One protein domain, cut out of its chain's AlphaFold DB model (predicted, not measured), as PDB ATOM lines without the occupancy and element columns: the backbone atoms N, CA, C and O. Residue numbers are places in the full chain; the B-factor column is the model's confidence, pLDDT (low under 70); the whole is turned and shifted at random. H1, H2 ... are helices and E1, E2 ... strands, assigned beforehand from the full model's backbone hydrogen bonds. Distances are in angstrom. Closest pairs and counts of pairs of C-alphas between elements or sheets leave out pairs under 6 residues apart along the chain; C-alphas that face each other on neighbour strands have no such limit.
ATOM      1  N   ILE A   7     143.510 129.278  88.360       93.12
ATOM      2  CA  ILE A   7     143.104 129.088  89.754       93.12
ATOM      3  C   ILE A   7     143.923 127.934  90.323       93.12
ATOM      4  O   ILE A   7     144.011 126.878  89.701       93.12
ATOM      5  N   SER A   8     144.496 128.124  91.509       94.25
ATOM      6  CA  SER A   8     145.295 127.104  92.195       94.25
ATOM      7  C   SER A   8     144.619 126.682  93.489       94.25
ATOM      8  O   SER A   8     144.167 127.535  94.252       94.25
ATOM      9  N   VAL A   9     144.556 125.377  93.739       91.81
ATOM     10  CA  VAL A   9     144.019 124.807  94.979       91.81
ATOM     11  C   VAL A   9     144.937 123.714  95.503       91.81
ATOM     12  O   VAL A   9     145.548 122.975  94.730       91.81
ATOM     13  N   GLU A  10     145.018 123.586  96.819       85.00
ATOM     14  CA  GLU A  10     145.653 122.428  97.441       85.00
ATOM     15  C   GLU A  10     144.767 121.201  97.290       85.00
ATOM     16  O   GLU A  10     143.542 121.261  97.438       85.00
ATOM     17  N   THR A  11     145.399 120.068  97.008       73.56
ATOM     18  CA  THR A  11     144.737 118.778  97.184       73.56
ATOM     19  C   THR A  11     144.732 118.466  98.680       73.56
ATOM     20  O   THR A  11     145.739 118.671  99.342       73.56
ATOM     21  N   LEU A  12     143.623 117.979  99.231       64.06
ATOM     22  CA  LEU A  12     143.605 117.380 100.568       64.06
ATOM     23  C   LEU A  12     143.510 115.861 100.379       64.06
ATOM     24  O   LEU A  12     142.492 115.385  99.874       64.06
ATOM     25  N   ASP A  13     144.542 115.092 100.738       53.16
ATOM     26  CA  ASP A  13     144.435 113.633 100.843       53.16
ATOM     27  C   ASP A  13     143.845 113.270 102.202       53.16
ATOM     28  O   ASP A  13     144.428 113.388 103.285       53.16
ATOM     29  N   LEU A  14     142.608 112.821 102.102       50.97
ATOM     30  CA  LEU A  14     141.718 112.532 103.205       50.97
ATOM     31  C   LEU A  14     142.127 111.252 103.956       50.97
ATOM     32  O   LEU A  14     141.670 111.039 105.080       50.97
ATOM     33  N   THR A  15     142.990 110.403 103.379       48.91
ATOM     34  CA  THR A  15     143.438 109.163 104.036       48.91
ATOM     35  C   THR A  15     144.410 109.411 105.192       48.91
ATOM     36  O   THR A  15     144.353 108.695 106.195       48.91
ATOM     37  N   GLU A  16     145.234 110.458 105.114       48.81
ATOM     38  CA  GLU A  16     146.168 110.853 106.178       48.81
ATOM     39  C   GLU A  16     145.492 111.732 107.246       48.81
ATOM     40  O   GLU A  16     145.647 111.485 108.444       48.81
ATOM     41  N   MET A  17     144.624 112.678 106.854       45.41
ATOM     42  CA  MET A  17     143.850 113.500 107.809       45.41
ATOM     43  C   MET A  17     142.937 112.655 108.715       45.41
ATOM     44  O   MET A  17     142.738 112.968 109.893       45.41
ATOM     45  N   ALA A  18     142.425 111.541 108.186       45.75
ATOM     46  CA  ALA A  18     141.636 110.551 108.907       45.75
ATOM     47  C   ALA A  18     142.404 109.814 110.025       45.75
ATOM     48  O   ALA A  18     141.743 109.217 110.888       45.75
ATOM     49  N   LYS A  19     143.747 109.829 110.010       45.34
ATOM     50  CA  LYS A  19     144.624 109.229 111.036       45.34
ATOM     51  C   LYS A  19     144.923 110.196 112.185       45.34
ATOM     52  O   LYS A  19     145.120 109.762 113.319       45.34
ATOM     53  N   THR A  20     144.887 111.505 111.939       47.44
ATOM     54  CA  THR A  20     144.966 112.531 112.988       47.44
ATOM     55  C   THR A  20     143.642 112.632 113.754       47.44
ATOM     56  O   THR A  20     142.648 113.160 113.265       47.44
ATOM     57  N   LYS A  21     143.642 112.124 114.992       44.34
ATOM     58  CA  LYS A  21     142.507 111.887 115.916       44.34
ATOM     59  C   LYS A  21     141.574 113.076 116.245       44.34
ATOM     60  O   LYS A  21     140.691 112.918 117.083       44.34
ATOM     61  N   HIS A  22     141.746 114.250 115.633       48.62
ATOM     62  CA  HIS A  22     141.099 115.500 116.056       48.62
ATOM     63  C   HIS A  22     140.359 116.290 114.964       48.62
ATOM     64  O   HIS A  22     139.820 117.353 115.271       48.62
ATOM     65  N   PHE A  23     140.258 115.801 113.723       49.91
ATOM     66  CA  PHE A  23     139.464 116.479 112.689       49.91
ATOM     67  C   PHE A  23     138.074 115.838 112.530       49.91
ATOM     68  O   PHE A  23     137.941 114.618 112.459       49.91
ATOM     69  N   ARG A  24     137.016 116.665 112.533       45.91
ATOM     70  CA  ARG A  24     135.594 116.274 112.429       45.91
ATOM     71  C   ARG A  24     135.309 115.558 111.093       45.91
ATOM     72  O   ARG A  24     134.990 116.185 110.091       45.91
ATOM     73  N   LYS A  25     135.412 114.232 111.124       43.00
ATOM     74  CA  LYS A  25     135.545 113.273 110.010       43.00
ATOM     75  C   LYS A  25     134.262 112.944 109.222       43.00
ATOM     76  O   LYS A  25     133.967 111.778 109.004       43.00
ATOM     77  N   SER A  26     133.421 113.916 108.862       45.75
ATOM     78  CA  SER A  26     132.225 113.569 108.058       45.75
ATOM     79  C   SER A  26     131.648 114.688 107.190       45.75
ATOM     80  O   SER A  26     131.101 114.388 106.131       45.75
ATOM     81  N   MET A  27     131.778 115.962 107.574       45.31
ATOM     82  CA  MET A  27     131.227 117.078 106.783       45.31
ATOM     83  C   MET A  27     132.262 117.771 105.888       45.31
ATOM     84  O   MET A  27     131.901 118.265 104.821       45.31
ATOM     85  N   SER A  28     133.539 117.807 106.282       52.78
ATOM     86  CA  SER A  28     134.621 118.423 105.493       52.78
ATOM     87  C   SER A  28     134.939 117.648 104.215       52.78
ATOM     88  O   SER A  28     135.250 118.235 103.183       52.78
ATOM     89  N   ASP A  29     134.813 116.326 104.280       52.53
ATOM     90  CA  ASP A  29     135.418 115.414 103.307       52.53
ATOM     91  C   ASP A  29     134.617 115.394 101.995       52.53
ATOM     92  O   ASP A  29     135.172 115.500 100.901       52.53
ATOM     93  N   THR A  30     133.285 115.374 102.101       58.91
ATOM     94  CA  THR A  30     132.376 115.483 100.950       58.91
ATOM     95  C   THR A  30     132.305 116.914 100.419       58.91
ATOM     96  O   THR A  30     132.214 117.117  99.209       58.91
ATOM     97  N   SER A  31     132.359 117.917 101.302       68.12
ATOM     98  CA  SER A  31     132.194 119.320 100.905       68.12
ATOM     99  C   SER A  31     133.398 119.855 100.133       68.12
ATOM    100  O   SER A  31     133.198 120.520  99.121       68.12
ATOM    101  N   PHE A  32     134.632 119.515 100.523       72.31
ATOM    102  CA  PHE A  32     135.828 119.954  99.796       72.31
ATOM    103  C   PHE A  32     136.005 119.231  98.452       72.31
ATOM    104  O   PHE A  32     136.347 119.855  97.442       72.31
ATOM    105  N   GLY A  33     135.696 117.930  98.402       77.25
ATOM    106  CA  GLY A  33     135.667 117.178  97.146       77.25
ATOM    107  C   GLY A  33     134.618 117.725  96.172       77.25
ATOM    108  O   GLY A  33     134.898 117.902  94.985       77.25
ATOM    109  N   LEU A  34     133.426 118.060  96.674       83.00
ATOM    110  CA  LEU A  34     132.365 118.677  95.881       83.00
ATOM    111  C   LEU A  34     132.730 120.103  95.437       83.00
ATOM    112  O   LEU A  34     132.524 120.451  94.277       83.00
ATOM    113  N   PHE A  35     133.325 120.905  96.321       84.50
ATOM    114  CA  PHE A  35     133.837 122.238  96.001       84.50
ATOM    115  C   PHE A  35     134.870 122.187  94.871       84.50
ATOM    116  O   PHE A  35     134.738 122.900  93.878       84.50
ATOM    117  N   THR A  36     135.841 121.279  94.969       85.44
ATOM    118  CA  THR A  36     136.867 121.094  93.935       85.44
ATOM    119  C   THR A  36     136.250 120.659  92.605       85.44
ATOM    120  O   THR A  36     136.616 121.186  91.560       85.44
ATOM    121  N   ARG A  37     135.254 119.764  92.628       86.25
ATOM    122  CA  ARG A  37     134.502 119.370  91.424       86.25
ATOM    123  C   ARG A  37     133.747 120.534  90.788       86.25
ATOM    124  O   ARG A  37     133.720 120.650  89.566       86.25
ATOM    125  N   TYR A  38     133.135 121.402  91.592       90.69
ATOM    126  CA  TYR A  38     132.479 122.595  91.062       90.69
ATOM    127  C   TYR A  38     133.480 123.577  90.456       90.69
ATOM    128  O   TYR A  38     133.191 124.142  89.403       90.69
ATOM    129  N   LEU A  39     134.660 123.740  91.062       90.38
ATOM    130  CA  LEU A  39     135.741 124.536  90.480       90.38
ATOM    131  C   LEU A  39     136.214 123.957  89.146       90.38
ATOM    132  O   LEU A  39     136.340 124.707  88.184       90.38
ATOM    133  N   GLU A  40     136.424 122.644  89.050       90.69
ATOM    134  CA  GLU A  40     136.785 121.973  87.792       90.69
ATOM    135  C   GLU A  40     135.742 122.222  86.704       90.69
ATOM    136  O   GLU A  40     136.073 122.612  85.586       90.69
ATOM    137  N   TYR A  41     134.469 122.028  87.045       91.81
ATOM    138  CA  TYR A  41     133.364 122.261  86.127       91.81
ATOM    139  C   TYR A  41     133.320 123.722  85.652       91.81
ATOM    140  O   TYR A  41     133.269 123.968  84.450       91.81
ATOM    141  N   LYS A  42     133.381 124.692  86.572       92.06
ATOM    142  CA  LYS A  42     133.274 126.121  86.241       92.06
ATOM    143  C   LYS A  42     134.486 126.668  85.504       92.06
ATOM    144  O   LYS A  42     134.326 127.452  84.577       92.06
ATOM    145  N   THR A  43     135.689 126.244  85.878       92.25
ATOM    146  CA  THR A  43     136.902 126.647  85.157       92.25
ATOM    147  C   THR A  43     136.893 126.109  83.734       92.25
ATOM    148  O   THR A  43     137.167 126.867  82.812       92.25
ATOM    149  N   LYS A  44     136.474 124.856  83.526       90.81
ATOM    150  CA  LYS A  44     136.325 124.285  82.185       90.81
ATOM    151  C   LYS A  44     135.293 125.032  81.332       90.81
ATOM    152  O   LYS A  44     135.559 125.272  80.159       90.81
ATOM    153  N   ASP A  45     134.149 125.391  81.913       92.75
ATOM    154  CA  ASP A  45     133.077 126.144  81.241       92.75
ATOM    155  C   ASP A  45     133.549 127.535  80.775       92.75
ATOM    156  O   ASP A  45     133.227 127.971  79.675       92.75
ATOM    157  N   GLU A  46     134.392 128.199  81.573       92.25
ATOM    158  CA  GLU A  46     134.982 129.505  81.242       92.25
ATOM    159  C   GLU A  46     136.293 129.420  80.430       92.25
ATOM    160  O   GLU A  46     136.895 130.453  80.147       92.25
ATOM    161  N   GLY A  47     136.769 128.221  80.063       92.88
ATOM    162  CA  GLY A  47     138.044 128.048  79.350       92.88
ATOM    163  C   GLY A  47     139.293 128.368  80.187       92.88
ATOM    164  O   GLY A  47     140.340 128.707  79.640       92.88
ATOM    165  N   LYS A  48     139.187 128.272  81.513       92.56
ATOM    166  CA  LYS A  48     140.233 128.590  82.493       92.56
ATOM    167  C   LYS A  48     140.970 127.355  82.976       92.56
ATOM    168  O   LYS A  48     140.472 126.232  82.900       92.56
ATOM    169  N   THR A  49     142.146 127.577  83.551       93.12
ATOM    170  CA  THR A  49     142.979 126.502  84.092       93.12
ATOM    171  C   THR A  49     142.788 126.364  85.598       93.12
ATOM    172  O   THR A  49     143.017 127.310  86.347       93.12
ATOM    173  N   LEU A  50     142.432 125.162  86.056       93.50
ATOM    174  CA  LEU A  50     142.544 124.774  87.462       93.50
ATOM    175  C   LEU A  50     143.821 123.952  87.667       93.50
ATOM    176  O   LEU A  50     144.012 122.920  87.020       93.50
ATOM    177  N   VAL A  51     144.666 124.382  88.599       93.00
ATOM    178  CA  VAL A  51     145.871 123.667  89.022       93.00
ATOM    179  C   VAL A  51     145.665 123.137  90.431       93.00
ATOM    180  O   VAL A  51     145.324 123.880  91.348       93.00
ATOM    181  N   LYS A  52     145.899 121.838  90.606       90.81
ATOM    182  CA  LYS A  52     145.958 121.212  91.923       90.81
ATOM    183  C   LYS A  52     147.413 121.059  92.324       90.81
ATOM    184  O   LYS A  52     148.171 120.424  91.591       90.81
ATOM    185  N   ILE A  53     147.793 121.647  93.450       90.31
ATOM    186  CA  ILE A  53     149.144 121.504  93.993       90.31
ATOM    187  C   ILE A  53     149.207 120.366  95.012       90.31
ATOM    188  O   ILE A  53     148.175 119.899  95.516       90.31
ATOM    189  N   ASP A  54     150.432 119.911  95.275       84.81
ATOM    190  CA  ASP A  54     150.718 118.869  96.257       84.81
ATOM    191  C   ASP A  54     150.247 119.302  97.652       84.81
ATOM    192  O   ASP A  54     150.496 120.424  98.089       84.81
ATOM    193  N   GLN A  55     149.578 118.390  98.346       77.50
ATOM    194  CA  GLN A  55     149.080 118.577  99.702       77.50
ATOM    195  C   GLN A  55     150.175 118.757 100.760       77.50
ATOM    196  O   GLN A  55     149.928 119.306 101.831       77.50
ATOM    197  N   TYR A  56     151.374 118.237 100.491       83.88
ATOM    198  CA  TYR A  56     152.515 118.289 101.398       83.88
ATOM    199  C   TYR A  56     153.324 119.570 101.207       83.88
ATOM    200  O   TYR A  56     154.290 119.799 101.936       83.88
ATOM    201  N   TYR A  57     152.935 120.416 100.248       89.06
ATOM    202  CA  TYR A  57     153.532 121.725 100.076       89.06
ATOM    203  C   TYR A  57     153.269 122.584 101.328       89.06
ATOM    204  O   TYR A  57     152.112 122.781 101.707       89.06
ATOM    205  N   PRO A  58     154.309 123.114 101.994       92.81
ATOM    206  CA  PRO A  58     154.178 123.770 103.294       92.81
ATOM    207  C   PRO A  58     153.624 125.209 103.202       92.81
ATOM    208  O   PRO A  58     154.154 126.126 103.825       92.81
ATOM    209  N   SER A  59     152.523 125.439 102.480       93.81
ATOM    210  CA  SER A  59     151.981 126.776 102.166       93.81
ATOM    211  C   SER A  59     151.741 127.672 103.385       93.81
ATOM    212  O   SER A  59     151.996 128.874 103.340       93.81
ATOM    213  N   THR A  60     151.278 127.106 104.499       94.25
ATOM    214  CA  THR A  60     151.024 127.844 105.749       94.25
ATOM    215  C   THR A  60     152.298 128.137 106.542       94.25
ATOM    216  O   THR A  60     152.296 129.036 107.384       94.25
ATOM    217  N   LYS A  61     153.380 127.397 106.279       95.31
ATOM    218  CA  LYS A  61     154.676 127.497 106.962       95.31
ATOM    219  C   LYS A  61     155.682 128.345 106.184       95.31
ATOM    220  O   LYS A  61     156.518 129.004 106.805       95.31
ATOM    221  N   THR A  62     155.588 128.377 104.859       97.12
ATOM    222  CA  THR A  62     156.444 129.171 103.970       97.12
ATOM    223  C   THR A  62     156.068 130.646 104.013       97.12
ATOM    224  O   THR A  62     154.897 131.001 103.955       97.12
ATOM    225  N   CYS A  63     157.043 131.540 104.101       97.44
ATOM    226  CA  CYS A  63     156.797 132.973 104.010       97.44
ATOM    227  C   CYS A  63     156.583 133.375 102.552       97.44
ATOM    228  O   CYS A  63     157.500 133.231 101.746       97.44
ATOM    229  N   SER A  64     155.434 133.969 102.240       97.12
ATOM    230  CA  SER A  64     155.117 134.461 100.890       97.12
ATOM    231  C   SER A  64     156.063 135.551 100.374       97.12
ATOM    232  O   SER A  64     156.199 135.730  99.169       97.12
ATOM    233  N   GLN A  65     156.754 136.252 101.277       96.62
ATOM    234  CA  GLN A  65     157.681 137.330 100.932       96.62
ATOM    235  C   GLN A  65     159.124 136.857 100.724       96.62
ATOM    236  O   GLN A  65     159.827 137.392  99.874       96.62
ATOM    237  N   CYS A  66     159.616 135.915 101.539       95.81
ATOM    238  CA  CYS A  66     161.039 135.535 101.526       95.81
ATOM    239  C   CYS A  66     161.306 134.041 101.318       95.81
ATOM    240  O   CYS A  66     162.460 133.627 101.354       95.81
ATOM    241  N   GLY A  67     160.265 133.222 101.174       95.56
ATOM    242  CA  GLY A  67     160.376 131.781 100.944       95.56
ATOM    243  C   GLY A  67     160.858 130.956 102.142       95.56
ATOM    244  O   GLY A  67     160.861 129.733 102.066       95.56
ATOM    245  N   ARG A  68     161.248 131.576 103.266       95.88
ATOM    246  CA  ARG A  68     161.677 130.834 104.462       95.88
ATOM    247  C   ARG A  68     160.505 130.133 105.129       95.88
ATOM    248  O   ARG A  68     159.446 130.731 105.315       95.88
ATOM    249  N   GLU A  69     160.733 128.900 105.552       95.81
ATOM    250  CA  GLU A  69     159.773 128.128 106.326       95.81
ATOM    251  C   GLU A  69     159.924 128.391 107.823       95.81
ATOM    252  O   GLU A  69     161.025 128.595 108.340       95.81
ATOM    253  N   ARG A  70     158.798 128.363 108.533       94.31
ATOM    254  CA  ARG A  70     158.763 128.271 109.991       94.31
ATOM    255  C   ARG A  70     157.627 127.366 110.423       94.31
ATOM    256  O   ARG A  70     156.587 127.304 109.769       94.31
ATOM    257  N   ASP A  71     157.769 126.758 111.589       94.44
ATOM    258  CA  ASP A  71     156.629 126.114 112.221       94.44
ATOM    259  C   ASP A  71     155.629 127.152 112.745       94.44
ATOM    260  O   ASP A  71     155.986 128.203 113.291       94.44
ATOM    261  N   ILE A  72     154.352 126.836 112.551       92.50
ATOM    262  CA  ILE A  72     153.206 127.629 112.979       92.50
ATOM    263  C   ILE A  72     152.156 126.685 113.567       92.50
ATOM    264  O   ILE A  72     151.874 125.619 113.013       92.50
ATOM    265  N   LYS A  73     151.581 127.046 114.712       91.19
ATOM    266  CA  LYS A  73     150.488 126.286 115.331       91.19
ATOM    267  C   LYS A  73     149.172 126.568 114.613       91.19
ATOM    268  O   LYS A  73     148.929 127.673 114.143       91.19
ATOM    269  N   LEU A  74     148.246 125.607 114.635       87.38
ATOM    270  CA  LEU A  74     146.907 125.788 114.055       87.38
ATOM    271  C   LEU A  74     146.133 126.964 114.689       87.38
ATOM    272  O   LEU A  74     145.301 127.584 114.026       87.38
ATOM    273  N   SER A  75     146.423 127.279 115.955       92.31
ATOM    274  CA  SER A  75     145.850 128.415 116.685       92.31
ATOM    275  C   SER A  75     146.458 129.768 116.302       92.31
ATOM    276  O   SER A  75     145.850 130.798 116.580       92.31
ATOM    277  N   GLU A  76     147.637 129.797 115.678       93.31
ATOM    278  CA  GLU A  76     148.220 131.033 115.158       93.31
ATOM    279  C   GLU A  76     147.476 131.428 113.876       93.31
ATOM    280  O   GLU A  76     147.509 130.723 112.865       93.31
ATOM    281  N   ARG A  77     146.766 132.559 113.933       95.88
ATOM    282  CA  ARG A  77     146.025 133.140 112.800       95.88
ATOM    283  C   ARG A  77     146.840 134.170 112.022       95.88
ATOM    284  O   ARG A  77     146.497 134.492 110.894       95.88
ATOM    285  N   THR A  78     147.938 134.643 112.598       96.62
ATOM    286  CA  THR A  78     148.846 135.611 111.982       96.62
ATOM    287  C   THR A  78     150.176 134.933 111.686       96.62
ATOM    288  O   THR A  78     150.788 134.319 112.561       96.62
ATOM    289  N   TYR A  79     150.629 135.040 110.444       97.31
ATOM    290  CA  TYR A  79     151.961 134.644 110.030       97.31
ATOM    291  C   TYR A  79     152.941 135.782 110.332       97.31
ATOM    292  O   TYR A  79     152.749 136.893 109.850       97.31
ATOM    293  N   ASN A  80     153.979 135.513 111.126       96.88
ATOM    294  CA  ASN A  80     155.050 136.460 111.432       96.88
ATOM    295  C   ASN A  80     156.393 135.835 111.043       96.88
ATOM    296  O   ASN A  80     156.766 134.787 111.568       96.88
ATOM    297  N   CYS A  81     157.094 136.452 110.097       97.00
ATOM    298  CA  CYS A  81     158.377 135.980 109.607       97.00
ATOM    299  C   CYS A  81     159.546 136.755 110.213       97.00
ATOM    300  O   CYS A  81     159.492 137.970 110.388       97.00
ATOM    301  N   THR A  82     160.688 136.087 110.351       96.81
ATOM    302  CA  THR A  82     161.967 136.720 110.704       96.81
ATOM    303  C   THR A  82     162.487 137.699 109.642       96.81
ATOM    304  O   THR A  82     163.468 138.389 109.895       96.81
ATOM    305  N   CYS A  83     161.875 137.789 108.449       96.38
ATOM    306  CA  CYS A  83     162.171 138.866 107.486       96.38
ATOM    307  C   CYS A  83     161.414 140.172 107.786       96.38
ATOM    308  O   CYS A  83     161.571 141.133 107.041       96.38
ATOM    309  N   GLY A  84     160.577 140.205 108.829       96.25
ATOM    310  CA  GLY A  84     159.716 141.342 109.164       96.25
ATOM    311  C   GLY A  84     158.341 141.309 108.489       96.25
ATOM    312  O   GLY A  84     157.524 142.192 108.732       96.25
ATOM    313  N   HIS A  85     158.055 140.300 107.661       97.19
ATOM    314  CA  HIS A  85     156.750 140.148 107.024       97.19
ATOM    315  C   HIS A  85     155.692 139.631 108.011       97.19
ATOM    316  O   HIS A  85     155.897 138.599 108.657       97.19
ATOM    317  N   VAL A  86     154.555 140.327 108.092       97.62
ATOM    318  CA  VAL A  86     153.427 139.983 108.969       97.62
ATOM    319  C   VAL A  86     152.119 140.058 108.185       97.62
ATOM    320  O   VAL A  86     151.826 141.089 107.584       97.62
ATOM    321  N   MET A  87     151.322 138.988 108.204       97.50
ATOM    322  CA  MET A  87     150.019 138.939 107.525       97.50
ATOM    323  C   MET A  87     149.089 137.867 108.113       97.50
ATOM    324  O   MET A  87     149.508 137.060 108.940       97.50
ATOM    325  N   ASP A  88     147.822 137.828 107.690       97.69
ATOM    326  CA  ASP A  88     146.936 136.697 107.998       97.69
ATOM    327  C   ASP A  88     147.509 135.388 107.421       97.69
ATOM    328  O   ASP A  88     148.009 135.354 106.294       97.69
ATOM    329  N   ARG A  89     147.466 134.306 108.205       96.38
ATOM    330  CA  ARG A  89     148.044 133.009 107.827       96.38
ATOM    331  C   ARG A  89     147.391 132.430 106.576       96.38
ATOM    332  O   ARG A  89     148.095 131.856 105.747       96.38
ATOM    333  N   ASP A  90     146.073 132.541 106.458       94.56
ATOM    334  CA  ASP A  90     145.349 131.948 105.339       94.56
ATOM    335  C   ASP A  90     145.621 132.763 104.060       94.56
ATOM    336  O   ASP A  90     145.792 132.182 102.991       94.56
ATOM    337  N   LEU A  91     145.800 134.088 104.173       96.69
ATOM    338  CA  LEU A  91     146.276 134.920 103.061       96.69
ATOM    339  C   LEU A  91     147.733 134.601 102.666       96.69
ATOM    340  O   LEU A  91     148.029 134.524 101.475       96.69
ATOM    341  N   ASN A  92     148.633 134.360 103.629       96.94
ATOM    342  CA  ASN A  92     150.004 133.903 103.349       96.94
ATOM    343  C   ASN A  92     149.997 132.591 102.555       96.94
ATOM    344  O   ASN A  92     150.665 132.477 101.528       96.94
ATOM    345  N   ALA A  93     149.196 131.627 103.013       95.19
ATOM    346  CA  ALA A  93     149.033 130.349 102.339       95.19
ATOM    347  C   ALA A  93     148.457 130.520 100.929       95.19
ATOM    348  O   ALA A  93     149.009 129.961  99.990       95.19
ATOM    349  N   ALA A  94     147.422 131.347 100.745       95.50
ATOM    350  CA  ALA A  94     146.819 131.595  99.435       95.50
ATOM    351  C   ALA A  94     147.828 132.130  98.402       95.50
ATOM    352  O   ALA A  94     147.820 131.685  97.253       95.50
ATOM    353  N   ILE A  95     148.727 133.035  98.808       96.56
ATOM    354  CA  ILE A  95     149.798 133.533  97.930       96.56
ATOM    355  C   ILE A  95     150.749 132.394  97.551       96.56
ATOM    356  O   ILE A  95     151.018 132.196  96.368       96.56
ATOM    357  N   ASN A  96     151.210 131.612  98.529       96.44
ATOM    358  CA  ASN A  96     152.105 130.482  98.274       96.44
ATOM    359  C   ASN A  96     151.463 129.433  97.354       96.44
ATOM    360  O   ASN A  96     152.116 128.933  96.443       96.44
ATOM    361  N   ILE A  97     150.173 129.143  97.542       95.31
ATOM    362  CA  ILE A  97     149.405 128.227  96.689       95.31
ATOM    363  C   ILE A  97     149.335 128.757  95.255       95.31
ATOM    364  O   ILE A  97     149.543 128.002  94.306       95.31
ATOM    365  N   GLY A  98     149.071 130.056  95.089       95.00
ATOM    366  CA  GLY A  98     149.043 130.709  93.781       95.00
ATOM    367  C   GLY A  98     150.391 130.636  93.061       95.00
ATOM    368  O   GLY A  98     150.442 130.244  91.896       95.00
ATOM    369  N   VAL A  99     151.483 130.944  93.768       94.19
ATOM    370  CA  VAL A  99     152.851 130.863  93.233       94.19
ATOM    371  C   VAL A  99     153.196 129.426  92.846       94.19
ATOM    372  O   VAL A  99     153.631 129.181  91.722       94.19
ATOM    373  N   GLN A 100     152.949 128.462  93.733       94.44
ATOM    374  CA  GLN A 100     153.257 127.060  93.470       94.44
ATOM    375  C   GLN A 100     152.422 126.489  92.320       94.44
ATOM    376  O   GLN A 100     152.928 125.709  91.512       94.44
ATOM    377  N   GLY A 101     151.157 126.892  92.204       94.44
ATOM    378  CA  GLY A 101     150.308 126.475  91.095       94.44
ATOM    379  C   GLY A 101     150.734 127.087  89.761       94.44
ATOM    380  O   GLY A 101     150.735 126.387  88.748       94.44
ATOM    381  N   LEU A 102     151.196 128.341  89.752       93.38
ATOM    382  CA  LEU A 102     151.800 128.944  88.564       93.38
ATOM    383  C   LEU A 102     153.082 128.207  88.151       93.38
ATOM    384  O   LEU A 102     153.237 127.868  86.980       93.38
ATOM    385  N   ILE A 103     153.967 127.903  89.106       92.00
ATOM    386  CA  ILE A 103     155.187 127.117  88.869       92.00
ATOM    387  C   ILE A 103     154.835 125.758  88.258       92.00
ATOM    388  O   ILE A 103     155.397 125.380  87.229       92.00
ATOM    389  N   ALA A 104     153.876 125.038  88.844       91.19
ATOM    390  CA  ALA A 104     153.442 123.735  88.349       91.19
ATOM    391  C   ALA A 104     152.860 123.820  86.927       91.19
ATOM    392  O   ALA A 104     153.169 122.983  86.077       91.19
ATOM    393  N   TYR A 105     152.057 124.849  86.650       92.38
ATOM    394  CA  TYR A 105     151.497 125.091  85.325       92.38
ATOM    395  C   TYR A 105     152.578 125.367  84.279       92.38
ATOM    396  O   TYR A 105     152.619 124.687  83.253       92.38
ATOM    397  N   VAL A 106     153.476 126.317  84.549       91.00
ATOM    398  CA  VAL A 106     154.555 126.698  83.626       91.00
ATOM    399  C   VAL A 106     155.499 125.523  83.386       91.00
ATOM    400  O   VAL A 106     155.806 125.228  82.236       91.00
ATOM    401  N   THR A 107     155.884 124.796  84.441       90.12
ATOM    402  CA  THR A 107     156.730 123.595  84.318       90.12
ATOM    403  C   THR A 107     156.087 122.563  83.397       90.12
ATOM    404  O   THR A 107     156.755 121.994  82.537       90.12
ATOM    405  N   LYS A 108     154.779 122.327  83.552       88.94
ATOM    406  CA  LYS A 108     154.044 121.359  82.733       88.94
ATOM    407  C   LYS A 108     153.903 121.810  81.278       88.94
ATOM    408  O   LYS A 108     153.932 120.966  80.388       88.94
ATOM    409  N   ALA A 109     153.711 123.105  81.040       88.62
ATOM    410  CA  ALA A 109     153.485 123.652  79.705       88.62
ATOM    411  C   ALA A 109     154.782 123.858  78.901       88.62
ATOM    412  O   ALA A 109     154.778 123.645  77.692       88.62
ATOM    413  N   TYR A 110     155.875 124.256  79.558       87.75
ATOM    414  CA  TYR A 110     157.093 124.744  78.897       87.75
ATOM    415  C   TYR A 110     158.388 124.049  79.348       87.75
ATOM    416  O   TYR A 110     159.449 124.329  78.796       87.75
ATOM    417  N   GLY A 111     158.327 123.142  80.328       85.00
ATOM    418  CA  GLY A 111     159.504 122.497  80.914       85.00
ATOM    419  C   GLY A 111     160.177 123.327  82.015       85.00
ATOM    420  O   GLY A 111     159.844 124.488  82.251       85.00
ATOM    421  N   THR A 112     161.129 122.718  82.725       77.62
ATOM    422  CA  THR A 112     161.832 123.333  83.872       77.62
ATOM    423  C   THR A 112     162.742 124.493  83.472       77.62
ATOM    424  O   THR A 112     162.928 125.430  84.248       77.62
ATOM    425  N   ASP A 113     163.265 124.469  82.246       76.31
ATOM    426  CA  ASP A 113     164.208 125.475  81.744       76.31
ATOM    427  C   ASP A 113     163.553 126.860  81.605       76.31
ATOM    428  O   ASP A 113     164.208 127.890  81.782       76.31
ATOM    429  N   ALA A 114     162.234 126.898  81.382       67.06
ATOM    430  CA  ALA A 114     161.452 128.131  81.291       67.06
ATOM    431  C   ALA A 114     161.406 128.918  82.617       67.06
ATOM    432  O   ALA A 114     161.319 130.150  82.621       67.06
ATOM    433  N   ILE A 115     161.501 128.223  83.754       66.00
ATOM    434  CA  ILE A 115     161.509 128.851  85.081       66.00
ATOM    435  C   ILE A 115     162.875 129.484  85.360       66.00
ATOM    436  O   ILE A 115     162.944 130.621  85.825       66.00
ATOM    437  N   ALA A 116     163.962 128.787  85.024       61.12
ATOM    438  CA  ALA A 116     165.328 129.241  85.286       61.12
ATOM    439  C   ALA A 116     165.668 130.575  84.595       61.12
ATOM    440  O   ALA A 116     166.418 131.384  85.145       61.12
ATOM    441  N   TRP A 117     165.088 130.836  83.419       56.16
ATOM    442  CA  TRP A 117     165.256 132.111  82.713       56.16
ATOM    443  C   TRP A 117     164.557 133.288  83.414       56.16
ATOM    444  O   TRP A 117     165.046 134.413  83.364       56.16
ATOM    445  N   SER A 118     163.437 133.034  84.097       54.88
ATOM    446  CA  SER A 118     162.597 134.078  84.702       54.88
ATOM    447  C   SER A 118     163.069 134.522  86.095       54.88
ATOM    448  O   SER A 118     162.740 135.624  86.515       54.88
ATOM    449  N   ILE A 119     163.825 133.678  86.811       57.91
ATOM    450  CA  ILE A 119     164.300 133.948  88.187       57.91
ATOM    451  C   ILE A 119     165.676 134.645  88.199       57.91
ATOM    452  O   ILE A 119     166.014 135.332  89.156       57.91
ATOM    453  N   ASN A 120     166.469 134.507  87.133       47.81
ATOM    454  CA  ASN A 120     167.816 135.088  87.023       47.81
ATOM    455  C   ASN A 120     167.839 136.515  86.432       47.81
ATOM    456  O   ASN A 120     168.851 136.914  85.848       47.81
ATOM    457  N   ARG A 121     166.745 137.275  86.536       41.72
ATOM    458  CA  ARG A 121     166.637 138.633  85.983       41.72
ATOM    459  C   ARG A 121     166.219 139.655  87.027       41.72
ATOM    460  O   ARG A 121     165.382 139.306  87.883       41.72
TER     461      ARG A 121
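AT A GLANCE: This is residues 7 to 121 of the 121 residues of the protein "OrfB_Zn_ribbon domain-containing protein" of Acholeplasmataceae bacterium (UniProt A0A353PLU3). A long helix, H3, forms the spine of a flat model: the small sheet of E1 and E2 packs on its residues 93 to 105, H2 is on the sheet's far side from H3, the E3-E4 hairpin sits at H3's first end, and H4 folds back at its last. The printed part has 115 residues, running E1 H1 H2 E2 E3 E4 H3 H4, class mixed; E1 and E2 are parallel, E3 and E4 antiparallel. It is only just loose, close to compact, with a radius of gyration of the C-alphas of 16.1 A and spans of 47 by 41 by 23 A.

IN THESE COORDINATES: Find C-alpha 7 at (143.104, 129.088, 89.754), where E1, residues 7 to 10, begins. H1 is residues 14 to 17; H2, residues 28 to 45, runs 25.5 A. Next come E2, residues 49 to 53, E3, residues 78 to 80, and E4, residues 86 to 88. H3, residues 89 to 110, runs 31.4 A to C-alpha 110 at (157.093, 124.744, 78.897); H4 is residues 113 to 119.

HOW THE PARTS SIT: E1, H1, H2 and E2 form a strand-helix-strand unit, parallel neighbour strands with helices between, its crossover right-handed; look for N 9 and O 51 at 2.9 A. The closest C-alphas of E1 and H3, Ser 8 and Gly 101, are 5.2 A apart; those of H2 and E2, Thr 43 and Thr 49, 6.2 A. H2 and H3 are apart. In the E3-E4 hairpin, N 79 and O 87 are 2.8 A apart. H3, with residues 103 to 107 alone, touches H4, closest C-alphas Thr 107 and Ile 115 at 7.1 A, at a steep tilt of 41 degrees, opposite ways, a helical hairpin. Every O i to N i+4 pair is within hydrogen-bond range in H3, 13 of 14 in H2, 2 of 3 in H4; H1 is too short for one.

THE WHOLE: The farthest C-alphas, Ser 26 and Arg 121, are 48.0 A apart. The printed part has no cut; the link from E2 to E3 is long, 24 residues. Residues 12 to 31 and 114 to 121 have pLDDT under 70.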